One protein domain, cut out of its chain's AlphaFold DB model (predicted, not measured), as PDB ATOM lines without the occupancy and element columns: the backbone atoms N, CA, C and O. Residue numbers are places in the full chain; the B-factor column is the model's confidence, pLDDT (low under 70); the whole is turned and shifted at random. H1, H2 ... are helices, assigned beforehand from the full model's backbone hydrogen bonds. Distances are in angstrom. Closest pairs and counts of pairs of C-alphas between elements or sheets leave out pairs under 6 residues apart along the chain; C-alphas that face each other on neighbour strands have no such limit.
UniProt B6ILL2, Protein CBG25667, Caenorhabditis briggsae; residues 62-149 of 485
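AT A GLANCE: This is residues 62 to 149 of the 485 residues of the protein "Protein CBG25667" of Caenorhabditis briggsae (UniProt B6ILL2). A long straight helix, H4, sticks out as an arm from a small head made of H1, H2 and H3; its first turns pack on H1 and H2, and residues 130 to 149 stand free. In the head H1 and H2 form a V-shaped helical hairpin, meeting where H1 ends and H2 begins, and H3 lies near the open ends of the V. The printed part has 88 residues with four named helices, in the order H1, H2, H3, H4, and no named strand; the class is all helix. The whole is loose, with a radius of gyration of the C-alphas of 16.8 A, and flat in outline, spanning 56 by 34 by 18 A, the arm making the length.

HOW THE PARTS SIT: H4, residues 121 to 148, touches H1, residues 65 to 77, about perpendicular at 86 degrees. They touch with residues 121 to 125 of H4 and residues 69 to 73 of H1 alone, and their closest C-alphas are those of Ile 73 and Ile 125, 6.0 A apart. With residues 121 to 122 alone, H4 also touches residues 86 to 93 of H2, residues 85 to 101, opposite ways at a steep tilt of 66 degrees; the closest C-alphas are those of Glu 86 and Val 122, 6.3 A apart. H2 is the hub, touching three helices. H1 and H2 form a helical hairpin and run opposite ways at a shallow tilt of 34 degrees, only just short of steep. They touch with residues 72 to 77 of H1 alone, and their closest C-alphas are those of Tyr 76 and Pro 85, 4.8 A apart. H3, residues 108 to 117, forms a second helical hairpin with H2, opposite ways at a shallow tilt of 17 degrees. H2 and H3 only just touch, with 3 pairs of C-alphas within 8 A, the closest those of Leu 100 and Tyr 111 at 7.1 A. H1 and H3 are close but not clearly touching; their closest C-alphas, of Arg 65 and Leu 114, are 5.9 A apart. H3 and H4 are apart. In H1, H2, H3 and H4 every O i to N i+4 pair is within hydrogen-bond range.

IN THESE COORDINATES: H4 runs 40.3 A from C-alpha 121 at (281.763, 448.891, 157.144) to C-alpha 148 at (315.872, 431.042, 169.177). H2 measures 24.6 A, H1 18.5 A and H3 14.2 A from first to last C-alpha. H1 begins at C-alpha 65, at (281.864, 451.513, 166.924).

THE WHOLE: The C-alphas of Asp 102 and Gly 149 are the two farthest apart, at 56.4 A. Without residues 130 to 149, the body spans 34 by 23 by 15 A. The printed part has no cut; the link from H3 to H4 is tight, those from H1 to H2 and H2 to H3 are short. The mean pLDDT of the printed part is 76.1, and residues 62 to 63, 99 to 106 and 142 to 149 are under 70.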
ATOM      1  N   GLN A  62     275.314 452.467 175.420       62.41
ATOM      2  CA  GLN A  62     275.336 452.931 174.040       62.41
ATOM      3  C   GLN A  62     276.182 451.961 173.224       62.41
ATOM      4  O   GLN A  62     277.242 451.534 173.688       62.41
ATOM      5  N   ILE A  63     275.708 451.620 172.030       68.88
ATOM      6  CA  ILE A  63     276.476 450.784 171.113       68.88
ATOM      7  C   ILE A  63     277.664 451.610 170.630       68.88
ATOM      8  O   ILE A  63     277.491 452.721 170.118       68.88
ATOM      9  N   THR A  64     278.868 451.072 170.814       73.75
ATOM     10  CA  THR A  64     280.096 451.696 170.318       73.75
ATOM     11  C   THR A  64     280.427 451.199 168.915       73.75
ATOM     12  O   THR A  64     279.961 450.148 168.471       73.75
ATOM     13  N   ARG A  65     281.312 451.926 168.222       79.31
ATOM     14  CA  ARG A  65     281.864 451.513 166.924       79.31
ATOM     15  C   ARG A  65     282.442 450.100 166.965       79.31
ATOM     16  O   ARG A  65     282.266 449.331 166.028       79.31
ATOM     17  N   ARG A  66     283.127 449.749 168.056       73.44
ATOM     18  CA  ARG A  66     283.777 448.444 168.201       73.44
ATOM     19  C   ARG A  66     282.762 447.309 168.283       73.44
ATOM     20  O   ARG A  66     282.932 446.317 167.587       73.44
ATOM     21  N   ASP A  67     281.692 447.502 169.051       72.88
ATOM     22  CA  ASP A  67     280.614 446.515 169.177       72.88
ATOM     23  C   ASP A  67     279.933 446.262 167.824       72.88
ATOM     24  O   ASP A  67     279.661 445.120 167.454       72.88
ATOM     25  N   MET A  68     279.712 447.333 167.054       75.81
ATOM     26  CA  MET A  68     279.127 447.241 165.718       75.81
ATOM     27  C   MET A  68     280.060 446.524 164.733       75.81
ATOM     28  O   MET A  68     279.616 445.655 163.988       75.81
ATOM     29  N   ILE A  69     281.361 446.831 164.754       76.88
ATOM     30  CA  ILE A  69     282.351 446.146 163.914       76.88
ATOM     31  C   ILE A  69     282.437 444.659 164.267       76.88
ATOM     32  O   ILE A  69     282.428 443.831 163.363       76.88
ATOM     33  N   ASP A  70     282.487 444.294 165.548       73.50
ATOM     34  CA  ASP A  70     282.578 442.887 165.956       73.50
ATOM     35  C   ASP A  70     281.346 442.080 165.507       73.50
ATOM     36  O   ASP A  70     281.487 440.950 165.025       73.50
ATOM     37  N   ALA A  71     280.151 442.676 165.566       71.88
ATOM     38  CA  ALA A  71     278.938 442.076 165.015       71.88
ATOM     39  C   ALA A  71     279.008 441.883 163.490       71.88
ATOM     40  O   ALA A  71     278.672 440.812 162.975       71.88
ATOM     41  N   LEU A  72     279.492 442.886 162.756       77.12
ATOM     42  CA  LEU A  72     279.607 442.806 161.302       77.12
ATOM     43  C   LEU A  72     280.741 441.872 160.846       77.12
ATOM     44  O   LEU A  72     280.596 441.206 159.826       77.12
ATOM     45  N   ILE A  73     281.827 441.726 161.615       77.12
ATOM     46  CA  ILE A  73     282.864 440.703 161.376       77.12
ATOM     47  C   ILE A  73     282.251 439.303 161.459       77.12
ATOM     48  O   ILE A  73     282.556 438.432 160.641       77.12
ATOM     49  N   PHE A  74     281.378 439.061 162.441       76.12
ATOM     50  CA  PHE A  74     280.677 437.784 162.534       76.12
ATOM     51  C   PHE A  74     279.822 437.524 161.285       76.12
ATOM     52  O   PHE A  74     279.864 436.415 160.745       76.12
ATOM     53  N   ARG A  75     279.104 438.548 160.804       78.25
ATOM     54  CA  ARG A  75     278.307 438.480 159.573       78.25
ATOM     55  C   ARG A  75     279.158 438.236 158.332       78.25
ATOM     56  O   ARG A  75     278.792 437.403 157.515       78.25
ATOM     57  N   TYR A  76     280.298 438.910 158.213       79.06
ATOM     58  CA  TYR A  76     281.224 438.732 157.095       79.06
ATOM     59  C   TYR A  76     281.705 437.278 156.989       79.06
ATOM     60  O   TYR A  76     281.742 436.701 155.907       79.06
ATOM     61  N   ASN A  77     281.989 436.643 158.130       75.56
ATOM     62  CA  ASN A  77     282.378 435.231 158.184       75.56
ATOM     63  C   ASN A  77     281.198 434.256 158.002       75.56
ATOM     64  O   ASN A  77     281.418 433.073 157.749       75.56
ATOM     65  N   ASN A  78     279.955 434.727 158.156       77.38
ATOM     66  CA  ASN A  78     278.728 433.929 158.082       77.38
ATOM     67  C   ASN A  78     277.637 434.679 157.283       77.38
ATOM     68  O   ASN A  78     276.657 435.159 157.880       77.38
ATOM     69  N   PRO A  79     277.805 434.810 155.951       74.06
ATOM     70  CA  PRO A  79     276.855 435.517 155.095       74.06
ATOM     71  C   PRO A  79     275.463 434.876 155.116       74.06
ATOM     72  O   PRO A  79     275.293 433.723 155.525       74.06
ATOM     73  N   TYR A  80     274.455 435.633 154.680       73.06
ATOM     74  CA  TYR A  80     273.117 435.082 154.472       73.06
ATOM     75  C   TYR A  80     273.107 434.060 153.324       73.06
ATOM     76  O   TYR A  80     274.005 434.002 152.480       73.06
ATOM     77  N   ASP A  81     272.085 433.206 153.305       76.56
ATOM     78  CA  ASP A  81     271.960 432.209 152.247       76.56
ATOM     79  C   ASP A  81     271.833 432.915 150.890       76.56
ATOM     80  O   ASP A  81     270.905 433.692 150.670       76.56
ATOM     81  N   LYS A  82     272.743 432.585 149.963       80.69
ATOM     82  CA  LYS A  82     272.807 433.111 148.584       80.69
ATOM     83  C   LYS A  82     273.223 434.585 148.447       80.69
ATOM     84  O   LYS A  82     273.051 435.139 147.365       80.69
ATOM     85  N   THR A  83     273.798 435.201 149.475       76.00
ATOM     86  CA  THR A  83     274.372 436.555 149.395       76.00
ATOM     87  C   THR A  83     275.894 436.515 149.494       76.00
ATOM     88  O   THR A  83     276.480 435.554 150.003       76.00
ATOM     89  N   THR A  84     276.563 437.558 148.998       87.50
ATOM     90  CA  THR A  84     278.003 437.712 149.231       87.50
ATOM     91  C   THR A  84     278.266 438.167 150.679       87.50
ATOM     92  O   THR A  84     277.364 438.716 151.328       87.50
ATOM     93  N   PRO A  85     279.470 437.933 151.230       83.88
ATOM     94  CA  PRO A  85     279.884 438.479 152.527       83.88
ATOM     95  C   PRO A  85     279.705 439.993 152.626       83.88
ATOM     96  O   PRO A  85     279.197 440.488 153.628       83.88
ATOM     97  N   GLU A  86     280.077 440.716 151.571       89.69
ATOM     98  CA  GLU A  86     279.949 442.165 151.473       89.69
ATOM     99  C   GLU A  86     278.485 442.622 151.500       89.69
ATOM    100  O   GLU A  86     278.137 443.478 152.313       89.69
ATOM    101  N   ASP A  87     277.617 442.004 150.694       82.94
ATOM    102  CA  ASP A  87     276.188 442.351 150.661       82.94
ATOM    103  C   ASP A  87     275.521 442.051 152.010       82.94
ATOM    104  O   ASP A  87     274.780 442.866 152.552       82.94
ATOM    105  N   SER A  88     275.869 440.914 152.618       76.00
ATOM    106  CA  SER A  88     275.335 440.515 153.925       76.00
ATOM    107  C   SER A  88     275.718 441.489 155.036       76.00
ATOM    108  O   SER A  88     274.942 441.705 155.965       76.00
ATOM    109  N   VAL A  89     276.931 442.045 154.972       80.31
ATOM    110  CA  VAL A  89     277.399 443.076 155.904       80.31
ATOM    111  C   VAL A  89     276.665 444.386 155.674       80.31
ATOM    112  O   VAL A  89     276.305 445.038 156.650       80.31
ATOM    113  N   GLN A  90     276.426 444.770 154.420       87.00
ATOM    114  CA  GLN A  90     275.715 446.004 154.106       87.00
ATOM    115  C   GLN A  90     274.248 445.952 154.563       87.00
ATOM    116  O   GLN A  90     273.742 446.922 155.139       87.00
ATOM    117  N   ASP A  91     273.598 444.803 154.392       77.38
ATOM    118  CA  ASP A  91     272.235 444.553 154.864       77.38
ATOM    119  C   ASP A  91     272.152 444.577 156.400       77.38
ATOM    120  O   ASP A  91     271.280 445.232 156.970       77.38
ATOM    121  N   ASP A  92     273.093 443.931 157.103       81.31
ATOM    122  CA  ASP A  92     273.128 443.986 158.572       81.31
ATOM    123  C   ASP A  92     273.498 445.383 159.086       81.31
ATOM    124  O   ASP A  92     272.975 445.820 160.108       81.31
ATOM    125  N   HIS A  93     274.375 446.109 158.391       81.75
ATOM    126  CA  HIS A  93     274.765 447.465 158.763       81.75
ATOM    127  C   HIS A  93     273.576 448.429 158.696       81.75
ATOM    128  O   HIS A  93     273.337 449.165 159.654       81.75
ATOM    129  N   THR A  94     272.814 448.412 157.598       80.69
ATOM    130  CA  THR A  94     271.619 449.262 157.452       80.69
ATOM    131  C   THR A  94     270.575 448.922 158.511       80.69
ATOM    132  O   THR A  94     270.141 449.809 159.243       80.69
ATOM    133  N   PHE A  95     270.287 447.634 158.701       77.38
ATOM    134  CA  PHE A  95     269.370 447.166 159.738       77.38
ATOM    135  C   PHE A  95     269.783 447.604 161.153       77.38
ATOM    136  O   PHE A  95     268.949 448.064 161.934       77.38
ATOM    137  N   LEU A  96     271.069 447.481 161.500       74.75
ATOM    138  CA  LEU A  96     271.582 447.898 162.805       74.75
ATOM    139  C   LEU A  96     271.486 449.413 163.002       74.75
ATOM    140  O   LEU A  96     271.134 449.856 164.093       74.75
ATOM    141  N   MET A  97     271.776 450.208 161.972       79.56
ATOM    142  CA  MET A  97     271.653 451.666 162.050       79.56
ATOM    143  C   MET A  97     270.199 452.110 162.216       79.56
ATOM    144  O   MET A  97     269.935 453.010 163.012       79.56
ATOM    145  N   ASP A  98     269.256 451.459 161.540       75.50
ATOM    146  CA  ASP A  98     267.829 451.760 161.688       75.50
ATOM    147  C   ASP A  98     267.325 451.370 163.084       75.50
ATOM    148  O   ASP A  98     266.695 452.169 163.773       75.50
ATOM    149  N   ALA A  99     267.711 450.194 163.587       69.38
ATOM    150  CA  ALA A  99     267.368 449.769 164.945       69.38
ATOM    151  C   ALA A  99     267.963 450.686 166.035       69.38
ATOM    152  O   ALA A  99     267.410 450.797 167.133       69.38
ATOM    153  N   LEU A 100     269.096 451.339 165.758       68.62
ATOM    154  CA  LEU A 100     269.717 452.293 166.674       68.62
ATOM    155  C   LEU A 100     269.011 453.647 166.710       68.62
ATOM    156  O   LEU A 100     269.063 454.294 167.757       68.62
ATOM    157  N   LEU A 101     268.345 454.057 165.627       69.06
ATOM    158  CA  LEU A 101     267.499 455.255 165.622       69.06
ATOM    159  C   LEU A 101     266.320 455.108 166.588       69.06
ATOM    160  O   LEU A 101     266.013 456.044 167.325       69.06
ATOM    161  N   ASP A 102     265.732 453.913 166.648       66.31
ATOM    162  CA  ASP A 102     264.572 453.612 167.495       66.31
ATOM    163  C   ASP A 102     264.956 453.233 168.942       66.31
ATOM    164  O   ASP A 102     264.105 452.981 169.802       66.31
ATOM    165  N   SER A 103     266.255 453.164 169.247       63.69
ATOM    166  CA  SER A 103     266.747 452.713 170.547       63.69
ATOM    167  C   SER A 103     266.693 453.816 171.604       63.69
ATOM    168  O   SER A 103     267.448 454.784 171.562       63.69
ATOM    169  N   LYS A 104     265.925 453.584 172.677       64.38
ATOM    170  CA  LYS A 104     265.881 454.455 173.872       64.38
ATOM    171  C   LYS A 104     267.220 454.623 174.609       64.38
ATOM    172  O   LYS A 104     267.319 455.434 175.525       64.38
ATOM    173  N   HIS A 105     268.222 453.803 174.286       66.50
ATOM    174  CA  HIS A 105     269.531 453.801 174.946       66.50
ATOM    175  C   HIS A 105     270.626 454.468 174.111       66.50
ATOM    176  O   HIS A 105     271.708 454.724 174.642       66.50
ATOM    177  N   GLN A 106     270.363 454.754 172.833       68.69
ATOM    178  CA  GLN A 106     271.315 455.417 171.956       68.69
ATOM    179  C   GLN A 106     271.061 456.925 171.980       68.69
ATOM    180  O   GLN A 106     269.989 457.402 171.625       68.69
ATOM    181  N   THR A 107     272.054 457.711 172.397       72.19
ATOM    182  CA  THR A 107     271.947 459.172 172.274       72.19
ATOM    183  C   THR A 107     272.065 459.593 170.818       72.19
ATOM    184  O   THR A 107     272.870 459.026 170.077       72.19
ATOM    185  N   ARG A 108     271.365 460.666 170.438       73.31
ATOM    186  CA  ARG A 108     271.459 461.278 169.104       73.31
ATOM    187  C   ARG A 108     272.903 461.625 168.711       73.31
ATOM    188  O   ARG A 108     273.293 461.424 167.566       73.31
ATOM    189  N   THR A 109     273.711 462.095 169.660       74.75
ATOM    190  CA  THR A 109     275.146 462.369 169.465       74.75
ATOM    191  C   THR A 109     275.936 461.092 169.176       74.75
ATOM    192  O   THR A 109     276.607 461.020 168.151       74.75
ATOM    193  N   GLY A 110     275.793 460.063 170.017       71.69
ATOM    194  CA  GLY A 110     276.437 458.759 169.825       71.69
ATOM    195  C   GLY A 110     276.044 458.077 168.507       71.69
ATOM    196  O   GLY A 110     276.902 457.543 167.815       71.69
ATOM    197  N   TYR A 111     274.769 458.148 168.107       80.94
ATOM    198  CA  TYR A 111     274.301 457.668 166.799       80.94
ATOM    199  C   TYR A 111     274.977 458.404 165.636       80.94
ATOM    200  O   TYR A 111     275.493 457.776 164.715       80.94
ATOM    201  N   ASN A 112     275.019 459.739 165.685       82.69
ATOM    202  CA  ASN A 112     275.635 460.544 164.631       82.69
ATOM    203  C   ASN A 112     277.145 460.298 164.515       82.69
ATOM    204  O   ASN A 112     277.672 460.296 163.403       82.69
ATOM    205  N   MET A 113     277.836 460.076 165.637       82.50
ATOM    206  CA  MET A 113     279.243 459.661 165.630       82.50
ATOM    207  C   MET A 113     279.407 458.295 164.969       82.50
ATOM    208  O   MET A 113     280.182 458.172 164.027       82.50
ATOM    209  N   LEU A 114     278.603 457.309 165.375       81.88
ATOM    210  CA  LEU A 114     278.627 455.966 164.796       81.88
ATOM    211  C   LEU A 114     278.382 456.002 163.280       81.88
ATOM    212  O   LEU A 114     279.122 455.391 162.518       81.88
ATOM    213  N   LYS A 115     277.406 456.798 162.828       87.25
ATOM    214  CA  LYS A 115     277.084 456.989 161.408       87.25
ATOM    215  C   LYS A 115     278.245 457.581 160.605       87.25
ATOM    216  O   LYS A 115     278.444 457.201 159.457       87.25
ATOM    217  N   ARG A 116     279.003 458.514 161.191       87.69
ATOM    218  CA  ARG A 116     280.200 459.106 160.561       87.69
ATOM    219  C   ARG A 116     281.384 458.145 160.553       87.69
ATOM    220  O   ARG A 116     282.192 458.185 159.634       87.69
ATOM    221  N   GLU A 117     281.500 457.308 161.573       86.19
ATOM    222  CA  GLU A 117     282.604 456.361 161.718       86.19
ATOM    223  C   GLU A 117     282.397 455.068 160.920       86.19
ATOM    224  O   GLU A 117     283.383 454.437 160.550       86.19
ATOM    225  N   MET A 118     281.149 454.682 160.638       85.25
ATOM    226  CA  MET A 118     280.757 453.448 159.937       85.25
ATOM    227  C   MET A 118     280.353 453.698 158.471       85.25
ATOM    228  O   MET A 118     279.464 453.042 157.943       85.25
ATOM    229  N   VAL A 119     280.994 454.660 157.797       84.69
ATOM    230  CA  VAL A 119     280.676 455.014 156.394       84.69
ATOM    231  C   VAL A 119     280.954 453.861 155.424       84.69
ATOM    232  O   VAL A 119     280.188 453.660 154.486       84.69
ATOM    233  N   ASP A 120     282.025 453.098 155.657       88.94
ATOM    234  CA  ASP A 120     282.388 451.927 154.850       88.94
ATOM    235  C   ASP A 120     282.669 450.716 155.762       88.94
ATOM    236  O   ASP A 120     283.820 450.457 156.134       88.94
ATOM    237  N   PRO A 121     281.623 449.980 156.181       84.69
ATOM    238  CA  PRO A 121     281.763 448.891 157.144       84.69
ATOM    239  C   PRO A 121     282.649 447.757 156.617       84.69
ATOM    240  O   PRO A 121     283.395 447.150 157.385       84.69
ATOM    241  N   VAL A 122     282.622 447.489 155.308       86.81
ATOM    242  CA  VAL A 122     283.400 446.411 154.683       86.81
ATOM    243  C   VAL A 122     284.892 446.714 154.744       86.81
ATOM    244  O   VAL A 122     285.687 445.839 155.102       86.81
ATOM    245  N   LYS A 123     285.290 447.951 154.428       90.12
ATOM    246  CA  LYS A 123     286.690 448.370 154.530       90.12
ATOM    247  C   LYS A 123     287.200 448.264 155.967       90.12
ATOM    248  O   LYS A 123     288.259 447.685 156.193       90.12
ATOM    249  N   LEU A 124     286.411 448.732 156.933       88.12
ATOM    250  CA  LEU A 124     286.767 448.676 158.353       88.12
ATOM    251  C   LEU A 124     286.930 447.243 158.865       88.12
ATOM    252  O   LEU A 124     287.847 446.959 159.631       88.12
ATOM    253  N   ILE A 125     286.075 446.321 158.421       87.12
ATOM    254  CA  ILE A 125     286.199 444.895 158.742       87.12
ATOM    255  C   ILE A 125     287.510 444.334 158.196       87.12
ATOM    256  O   ILE A 125     288.232 443.661 158.930       87.12
ATOM    257  N   LYS A 126     287.840 444.621 156.930       87.81
ATOM    258  CA  LYS A 126     289.077 444.141 156.296       87.81
ATOM    259  C   LYS A 126     290.321 444.685 157.000       87.81
ATOM    260  O   LYS A 126     291.243 443.917 157.252       87.81
ATOM    261  N   GLU A 127     290.316 445.959 157.390       88.06
ATOM    262  CA  GLU A 127     291.387 446.573 158.189       88.06
ATOM    263  C   GLU A 127     291.552 445.882 159.551       88.06
ATOM    264  O   GLU A 127     292.656 445.478 159.912       88.06
ATOM    265  N   VAL A 128     290.453 445.660 160.279       85.56
ATOM    266  CA  VAL A 128     290.493 445.000 161.596       85.56
ATOM    267  C   VAL A 128     290.903 443.529 161.487       85.56
ATOM    268  O   VAL A 128     291.599 443.016 162.365       85.56
ATOM    269  N   MET A 129     290.496 442.822 160.430       80.12
ATOM    270  CA  MET A 129     290.946 441.448 160.195       80.12
ATOM    271  C   MET A 129     292.439 441.394 159.853       80.12
ATOM    272  O   MET A 129     293.146 440.570 160.433       80.12
ATOM    273  N   ALA A 130     292.934 442.309 159.015       84.62
ATOM    274  CA  ALA A 130     294.356 442.410 158.689       84.62
ATOM    275  C   ALA A 130     295.213 442.724 159.930       84.62
ATOM    276  O   ALA A 130     296.230 442.075 160.160       84.62
ATOM    277  N   GLU A 131     294.771 443.642 160.795       79.94
ATOM    278  CA  GLU A 131     295.460 443.955 162.057       79.94
ATOM    279  C   GLU A 131     295.475 442.748 163.019       79.94
ATOM    280  O   GLU A 131     296.469 442.461 163.696       79.94
ATOM    281  N   ARG A 132     294.383 441.973 163.070       79.25
ATOM    282  CA  ARG A 132     294.320 440.732 163.864       79.25
ATOM    283  C   ARG A 132     295.265 439.655 163.333       79.25
ATOM    284  O   ARG A 132     295.811 438.891 164.129       79.25
ATOM    285  N   GLU A 133     295.464 439.576 162.026       77.88
ATOM    286  CA  GLU A 133     296.432 438.664 161.417       77.88
ATOM    287  C   GLU A 133     297.868 439.119 161.674       77.88
ATOM    288  O   GLU A 133     298.683 438.319 162.130       77.88
ATOM    289  N   GLU A 134     298.160 440.408 161.511       76.06
ATOM    290  CA  GLU A 134     299.482 440.968 161.786       76.06
ATOM    291  C   GLU A 134     299.876 440.798 163.258       76.06
ATOM    292  O   GLU A 134     300.991 440.387 163.574       76.06
ATOM    293  N   THR A 135     298.956 441.047 164.192       72.12
ATOM    294  CA  THR A 135     299.219 440.838 165.624       72.12
ATOM    295  C   THR A 135     299.403 439.364 165.980       72.12
ATOM    296  O   THR A 135     300.192 439.052 166.874       72.12
ATOM    297  N   ARG A 136     298.714 438.440 165.299       74.56
ATOM    298  CA  ARG A 136     298.957 436.996 165.447       74.56
ATOM    299  C   ARG A 136     300.326 436.606 164.906       74.56
ATOM    300  O   ARG A 136     301.028 435.853 165.574       74.56
ATOM    301  N   GLU A 137     300.719 437.146 163.759       72.75
ATOM    302  CA  GLU A 137     302.007 436.859 163.135       72.75
ATOM    303  C   GLU A 137     303.171 437.456 163.937       72.75
ATOM    304  O   GLU A 137     304.128 436.749 164.227       72.75
ATOM    305  N   ARG A 138     303.055 438.692 164.440       73.44
ATOM    306  CA  ARG A 138     304.035 439.280 165.372       73.44
ATOM    307  C   ARG A 138     304.161 438.460 166.653       73.44
ATOM    308  O   ARG A 138     305.268 438.163 167.075       73.44
ATOM    309  N   LYS A 139     303.046 438.012 167.245       71.94
ATOM    310  CA  LYS A 139     303.085 437.114 168.417       71.94
ATOM    311  C   LYS A 139     303.740 435.771 168.097       71.94
ATOM    312  O   LYS A 139     304.445 435.228 168.944       71.94
ATOM    313  N   ARG A 140     303.512 435.234 166.896       70.44
ATOM    314  CA  ARG A 140     304.160 434.010 166.415       70.44
ATOM    315  C   ARG A 140     305.664 434.225 166.250       70.44
ATOM    316  O   ARG A 140     306.436 433.399 166.719       70.44
ATOM    317  N   GLN A 141     306.077 435.334 165.649       70.00
ATOM    318  CA  GLN A 141     307.479 435.694 165.452       70.00
ATOM    319  C   GLN A 141     308.187 435.996 166.773       70.00
ATOM    320  O   GLN A 141     309.275 435.480 166.984       70.00
ATOM    321  N   ASP A 142     307.552 436.705 167.705       69.50
ATOM    322  CA  ASP A 142     308.063 436.918 169.063       69.50
ATOM    323  C   ASP A 142     308.229 435.589 169.811       69.50
ATOM    324  O   ASP A 142     309.226 435.376 170.505       69.50
ATOM    325  N   ALA A 143     307.268 434.668 169.675       64.88
ATOM    326  CA  ALA A 143     307.376 433.332 170.253       64.88
ATOM    327  C   ALA A 143     308.548 432.548 169.638       64.88
ATOM    328  O   ALA A 143     309.331 431.948 170.372       64.88
ATOM    329  N   LEU A 144     308.717 432.604 168.313       64.88
ATOM    330  CA  LEU A 144     309.832 431.978 167.596       64.88
ATOM    331  C   LEU A 144     311.186 432.626 167.933       64.88
ATOM    332  O   LEU A 144     312.174 431.923 168.124       64.88
ATOM    333  N   GLN A 145     311.249 433.947 168.083       64.69
ATOM    334  CA  GLN A 145     312.464 434.672 168.444       64.69
ATOM    335  C   GLN A 145     312.875 434.385 169.890       64.69
ATOM    336  O   GLN A 145     314.055 434.173 170.154       64.69
ATOM    337  N   ARG A 146     311.920 434.283 170.824       59.31
ATOM    338  CA  ARG A 146     312.186 433.808 172.194       59.31
ATOM    339  C   ARG A 146     312.665 432.357 172.223       59.31
ATOM    340  O   ARG A 146     313.486 432.015 173.066       59.31
ATOM    341  N   LEU A 147     312.184 431.519 171.301       53.25
ATOM    342  CA  LEU A 147     312.652 430.138 171.144       53.25
ATOM    343  C   LEU A 147     314.087 430.059 170.593       53.25
ATOM    344  O   LEU A 147     314.810 429.142 170.967       53.25
ATOM    345  N   MET A 148     314.512 431.006 169.747       48.62
ATOM    346  CA  MET A 148     315.872 431.042 169.177       48.62
ATOM    347  C   MET A 148     316.880 431.881 169.983       48.62
ATOM    348  O   MET A 148     318.083 431.687 169.843       48.62
ATOM    349  N   GLY A 149     316.409 432.805 170.823       48.16
ATOM    350  CA  GLY A 149     317.224 433.737 171.608       48.16
ATOM    351  C   GLY A 149     317.644 433.241 172.994       48.16
ATOM    352  O   GLY A 149     318.080 434.049 173.808       48.16
TER     353      GLY A 149